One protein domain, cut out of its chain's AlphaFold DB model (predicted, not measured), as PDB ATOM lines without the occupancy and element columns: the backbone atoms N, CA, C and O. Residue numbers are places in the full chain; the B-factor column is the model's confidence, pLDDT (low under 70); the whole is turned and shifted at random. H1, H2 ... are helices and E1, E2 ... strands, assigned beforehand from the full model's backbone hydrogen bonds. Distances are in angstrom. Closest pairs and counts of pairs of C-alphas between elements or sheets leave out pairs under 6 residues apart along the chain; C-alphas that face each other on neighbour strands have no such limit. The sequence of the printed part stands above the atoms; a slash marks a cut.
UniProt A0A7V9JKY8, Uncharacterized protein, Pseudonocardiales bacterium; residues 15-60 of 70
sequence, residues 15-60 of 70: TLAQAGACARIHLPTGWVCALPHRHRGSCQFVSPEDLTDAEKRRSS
ATOM      1  N   THR A  15     187.229 153.401 158.055       80.56
ATOM      2  CA  THR A  15     186.649 152.538 159.093       80.56
ATOM      3  C   THR A  15     187.097 151.090 158.909       80.56
ATOM      4  O   THR A  15     187.577 150.454 159.845       80.56
ATOM      5  N   LEU A  16     186.987 150.567 157.688       77.38
ATOM      6  CA  LEU A  16     187.470 149.234 157.332       77.38
ATOM      7  C   LEU A  16     188.997 149.146 157.409       77.38
ATOM      8  O   LEU A  16     189.528 148.133 157.861       77.38
ATOM      9  N   ALA A  17     189.711 150.211 157.034       82.50
ATOM     10  CA  ALA A  17     191.167 150.255 157.142       82.50
ATOM     11  C   ALA A  17     191.622 150.166 158.608       82.50
ATOM     12  O   ALA A  17     192.525 149.395 158.930       82.50
ATOM     13  N   GLN A  18     190.954 150.896 159.510       80.69
ATOM     14  CA  GLN A  18     191.191 150.810 160.956       80.69
ATOM     15  C   GLN A  18     190.855 149.426 161.521       80.69
ATOM     16  O   GLN A  18     191.537 148.954 162.427       80.69
ATOM     17  N   ALA A  19     189.857 148.745 160.953       80.25
ATOM     18  CA  ALA A  19     189.509 147.370 161.309       80.25
ATOM     19  C   ALA A  19     190.507 146.315 160.784       80.25
ATOM     20  O   ALA A  19     190.350 145.131 161.093       80.25
ATOM     21  N   GLY A  20     191.523 146.724 160.010       81.06
ATOM     22  CA  GLY A  20     192.563 145.852 159.458       81.06
ATOM     23  C   GLY A  20     192.284 145.322 158.048       81.06
ATOM     24  O   GLY A  20     192.992 144.424 157.592       81.06
ATOM     25  N   ALA A  21     191.283 145.859 157.345       83.38
ATOM     26  CA  ALA A  21     190.968 145.489 155.967       83.38
ATOM     27  C   ALA A  21     191.776 146.301 154.936       83.38
ATOM     28  O   ALA A  21     192.343 147.353 155.228       83.38
ATOM     29  N   CYS A  22     191.809 145.823 153.691       86.62
ATOM     30  CA  CYS A  22     192.360 146.538 152.544       86.62
ATOM     31  C   CYS A  22     191.577 147.822 152.261       86.62
ATOM     32  O   CYS A  22     192.167 148.795 151.798       86.62
ATOM     33  N   ALA A  23     190.264 147.806 152.517       84.25
ATOM     34  CA  ALA A  23     189.376 148.962 152.518       84.25
ATOM     35  C   ALA A  23     189.348 149.793 151.230       84.25
ATOM     36  O   ALA A  23     188.829 150.902 151.218       84.25
ATOM     37  N   ARG A  24     189.888 149.272 150.129       87.75
ATOM     38  CA  ARG A  24     189.911 149.958 148.840       87.75
ATOM     39  C   ARG A  24     188.494 150.153 148.317       87.75
ATOM     40  O   ARG A  24     187.770 149.176 148.162       87.75
ATOM     41  N   ILE A  25     188.152 151.385 147.977       85.81
ATOM     42  CA  ILE A  25     186.890 151.789 147.370       85.81
ATOM     43  C   ILE A  25     187.057 151.803 145.850       85.81
ATOM     44  O   ILE A  25     187.997 152.383 145.303       85.81
ATOM     45  N   HIS A  26     186.126 151.164 145.160       86.19
ATOM     46  CA  HIS A  26     185.951 151.262 143.725       86.19
ATOM     47  C   HIS A  26     185.086 152.488 143.424       86.19
ATOM     48  O   HIS A  26     183.868 152.439 143.559       86.19
ATOM     49  N   LEU A  27     185.716 153.598 143.030       80.88
ATOM     50  CA  LEU A  27     185.034 154.882 142.819       80.88
ATOM     51  C   LEU A  27     183.778 154.817 141.925       80.88
ATOM     52  O   LEU A  27     182.792 155.445 142.297       80.88
ATOM     53  N   PRO A  28     183.752 154.091 140.787       81.56
ATOM     54  CA  PRO A  28     182.581 154.133 139.913       81.56
ATOM     55  C   PRO A  28     181.377 153.343 140.450       81.56
ATOM     56  O   PRO A  28     180.266 153.596 140.001       81.56
ATOM     57  N   THR A  29     181.561 152.410 141.395       80.19
ATOM     58  CA  THR A  29     180.448 151.628 141.979       80.19
ATOM     59  C   THR A  29     180.221 151.891 143.468       80.19
ATOM     60  O   THR A  29     179.223 151.444 144.017       80.19
ATOM     61  N   GLY A  30     181.147 152.569 144.150       85.06
ATOM     62  CA  GLY A  30     181.120 152.747 145.605       85.06
ATOM     63  C   GLY A  30     181.399 151.466 146.401       85.06
ATOM     64  O   GLY A  30     181.266 151.460 147.621       85.06
ATOM     65  N   TRP A  31     181.781 150.374 145.736       86.75
ATOM     66  CA  TRP A  31     182.056 149.100 146.398       86.75
ATOM     67  C   TRP A  31     183.370 149.146 147.154       86.75
ATOM     68  O   TRP A  31     184.313 149.809 146.728       86.75
ATOM     69  N   VAL A  32     183.463 148.396 148.244       87.62
ATOM     70  CA  VAL A  32     184.641 148.405 149.106       87.62
ATOM     71  C   VAL A  32     185.224 147.011 149.257       87.62
ATOM     72  O   VAL A  32     184.515 146.007 149.277       87.62
ATOM     73  N   CYS A  33     186.548 146.935 149.332       86.50
ATOM     74  CA  CYS A  33     187.232 145.687 149.594       86.50
ATOM     75  C   CYS A  33     187.242 145.370 151.090       86.50
ATOM     76  O   CYS A  33     187.899 146.057 151.876       86.50
ATOM     77  N   ALA A  34     186.558 144.290 151.461       82.12
ATOM     78  CA  ALA A  34     186.466 143.803 152.836       82.12
ATOM     79  C   ALA A  34     187.539 142.762 153.208       82.12
ATOM     80  O   ALA A  34     187.536 142.246 154.327       82.12
ATOM     81  N   LEU A  35     188.449 142.439 152.282       83.62
ATOM     82  CA  LEU A  35     189.567 141.526 152.534       83.62
ATOM     83  C   LEU A  35     190.573 142.140 153.516       83.62
ATOM     84  O   LEU A  35     190.649 143.365 153.595       83.62
ATOM     85  N   PRO A  36     191.379 141.331 154.226       79.75
ATOM     86  CA  PRO A  36     192.415 141.839 155.122       79.75
ATOM     87  C   PRO A  36     193.427 142.722 154.386       79.75
ATOM     88  O   PRO A  36     193.614 142.608 153.166       79.75
ATOM     89  N   HIS A  37     194.103 143.607 155.125       77.88
ATOM     90  CA  HIS A  37     195.164 144.419 154.544       77.88
ATOM     91  C   HIS A  37     196.178 143.512 153.843       77.88
ATOM     92  O   HIS A  37     196.474 142.412 154.314       77.88
ATOM     93  N   ARG A  38     196.721 143.967 152.707       76.81
ATOM     94  CA  ARG A  38     197.783 143.255 151.970       76.81
ATOM     95  C   ARG A  38     197.434 141.796 151.609       76.81
ATOM     96  O   ARG A  38     198.338 140.969 151.492       76.81
ATOM     97  N   HIS A  39     196.148 141.478 151.434       77.06
ATOM     98  CA  HIS A  39     195.720 140.151 150.994       77.06
ATOM     99  C   HIS A  39     196.417 139.751 149.681       77.06
ATOM    100  O   HIS A  39     196.764 140.589 148.846       77.06
ATOM    101  N   ARG A  40     196.630 138.447 149.489       75.25
ATOM    102  CA  ARG A  40     197.164 137.918 148.230       75.25
ATOM    103  C   ARG A  40     196.030 137.778 147.215       75.25
ATOM    104  O   ARG A  40     194.978 137.253 147.560       75.25
ATOM    105  N   GLY A  41     196.247 138.255 145.990       78.81
ATOM    106  CA  GLY A  41     195.256 138.234 144.906       78.81
ATOM    107  C   GLY A  41     194.612 139.596 144.624       78.81
ATOM    108  O   GLY A  41     195.001 140.616 145.190       78.81
ATOM    109  N   SER A  42     193.632 139.610 143.721       80.31
ATOM    110  CA  SER A  42     192.869 140.814 143.361       80.31
ATOM    111  C   SER A  42     191.888 141.202 144.464       80.31
ATOM    112  O   SER A  42     191.366 140.337 145.164       80.31
ATOM    113  N   CYS A  43     191.629 142.502 144.647       81.88
ATOM    114  CA  CYS A  43     190.647 142.923 145.645       81.88
ATOM    115  C   CYS A  43     189.260 142.426 145.270       81.88
ATOM    116  O   CYS A  43     188.799 142.631 144.147       81.88
ATOM    117  N   GLN A  44     188.590 141.851 146.256       83.94
ATOM    118  CA  GLN A  44     187.190 141.504 146.164       83.94
ATOM    119  C   GLN A  44     186.371 142.690 146.650       83.94
ATOM    120  O   GLN A  44     186.388 143.012 147.838       83.94
ATOM    121  N   PHE A  45     185.736 143.378 145.709       85.19
ATOM    122  CA  PHE A  45     184.854 144.498 145.989       85.19
ATOM    123  C   PHE A  45     183.455 143.971 146.274       85.19
ATOM    124  O   PHE A  45     182.912 143.205 145.480       85.19
ATOM    125  N   VAL A  46     182.896 144.382 147.402       83.62
ATOM    126  CA  VAL A  46     181.526 144.074 147.803       83.62
ATOM    127  C   VAL A  46     180.769 145.379 148.002       83.62
ATOM    128  O   VAL A  46     181.370 146.409 148.337       83.62
ATOM    129  N   SER A  47     179.461 145.358 147.769       81.81
ATOM    130  CA  SER A  47     178.627 146.521 148.040       81.81
ATOM    131  C   SER A  47     178.671 146.840 149.539       81.81
ATOM    132  O   SER A  47     178.622 145.925 150.364       81.81
ATOM    133  N   PRO A  48     178.758 148.120 149.931       72.62
ATOM    134  CA  PRO A  48     178.739 148.496 151.341       72.62
ATOM    135  C   PRO A  48     177.416 148.132 152.035       72.62
ATOM    136  O   PRO A  48     177.406 147.988 153.250       72.62
ATOM    137  N   GLU A  49     176.324 147.964 151.281       77.06
ATOM    138  CA  GLU A  49     175.032 147.477 151.784       77.06
ATOM    139  C   GLU A  49     175.020 145.968 152.081       77.06
ATOM    140  O   GLU A  49     174.360 145.540 153.024       77.06
ATOM    141  N   ASP A  50     175.783 145.177 151.319       74.56
ATOM    142  CA  ASP A  50     175.941 143.734 151.532       74.56
ATOM    143  C   ASP A  50     176.875 143.429 152.708       74.56
ATOM    144  O   ASP A  50     176.803 142.353 153.298       74.56
ATOM    145  N   LEU A  51     177.748 144.373 153.074       71.19
ATOM    146  CA  LEU A  51     178.583 144.249 154.260       71.19
ATOM    147  C   LEU A  51     177.729 144.381 155.513       71.19
ATOM    148  O   LEU A  51     177.461 145.477 156.009       71.19
ATOM    149  N   THR A  52     177.365 143.238 156.079       66.81
ATOM    150  CA  THR A  52     176.743 143.216 157.399       66.81
ATOM    151  C   THR A  52     177.698 143.821 158.437       66.81
ATOM    152  O   THR A  52     178.920 143.668 158.348       66.81
ATOM    153  N   ASP A  53     177.169 144.483 159.471       60.97
ATOM    154  CA  ASP A  53     177.988 145.030 160.573       60.97
ATOM    155  C   ASP A  53     178.905 143.953 161.191       60.97
ATOM    156  O   ASP A  53     180.083 144.175 161.495       60.97
ATOM    157  N   ALA A  54     178.397 142.721 161.245       58.31
ATOM    158  CA  ALA A  54     179.151 141.560 161.670       58.31
ATOM    159  C   ALA A  54     180.331 141.233 160.735       58.31
ATOM    160  O   ALA A  54     181.372 140.814 161.226       58.31
ATOM    161  N   GLU A  55     180.224 141.413 159.418       63.03
ATOM    162  CA  GLU A  55     181.342 141.238 158.474       63.03
ATOM    163  C   GLU A  55     182.380 142.330 158.608       63.03
ATOM    164  O   GLU A  55     183.571 142.026 158.665       63.03
ATOM    165  N   LYS A  56     181.929 143.573 158.787       59.84
ATOM    166  CA  LYS A  56     182.804 144.711 159.074       59.84
ATOM    167  C   LYS A  56     183.696 144.440 160.292       59.84
ATOM    168  O   LYS A  56     184.879 144.771 160.274       59.84
ATOM    169  N   ARG A  57     183.149 143.764 161.313       60.06
ATOM    170  CA  ARG A  57     183.872 143.334 162.522       60.06
ATOM    171  C   ARG A  57     184.645 142.014 162.361       60.06
ATOM    172  O   ARG A  57     185.691 141.848 162.980       60.06
ATOM    173  N   ARG A  58     184.162 141.060 161.552       56.19
ATOM    174  CA  ARG A  58     184.822 139.757 161.289       56.19
ATOM    175  C   ARG A  58     185.998 139.859 160.321       56.19
ATOM    176  O   ARG A  58     186.898 139.021 160.397       56.19
ATOM    177  N   SER A  59     186.041 140.873 159.459       54.69
ATOM    178  CA  SER A  59     187.216 141.178 158.629       54.69
ATOM    179  C   SER A  59     188.463 141.490 159.466       54.69
ATOM    180  O   SER A  59     189.575 141.364 158.963       54.69
ATOM    181  N   SER A  60     188.304 141.776 160.764       51.28
ATOM    182  CA  SER A  60     189.394 141.848 161.746       51.28
ATOM    183  C   SER A  60     189.946 140.475 162.176       51.28
ATOM    184  O   SER A  60     190.982 140.410 162.829       51.28
TER     185      SER A  60
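Overview. This is residues 15 to 60 of the 70 residues of an uncharacterized protein of Pseudonocardiales bacterium (UniProt A0A7V9JKY8). This is a domain of little regular structure: mostly loops, with a short strand, E1, to which residues 25 to 26 and residues 45 to 46 pair antiparallel. Two short helices, H1 and H2, lie near one end of the long axis, and the turn around Pro 28 is at the other. The printed part has 46 residues, 13 of them in named elements, in the order H1, E1, H2; the class is mixed. It is compact, with a radius of gyration of the C-alphas of 9.6 A and spans of 26 by 23 by 15 A.

Arrangement. H1, residues 15 to 18, and H2, residues 53 to 58, are close but not clearly touching; their closest C-alphas, of Leu 16 and Lys 56, are 6.7 A apart. E1, residues 31 to 33, pairs with no named strand and is apart from H1 and from H2. In H2 every O i to N i+4 pair is within hydrogen-bond range; H1 is too short for one.

Along the chain. H1 begins at C-alpha 15 (186.649, 152.538, 159.093). E1 is 7.0 A long. H2, 8.7 A long, ends at C-alpha 58 (184.822, 139.757, 161.289).

Size, cuts and confidence. The C-alphas farthest apart, of Pro 28 and Ser 60, are 26.0 A apart. The printed part has no cut. Both links are long, with 12 and 19 residues. Residues 52 to 60 have pLDDT under 70.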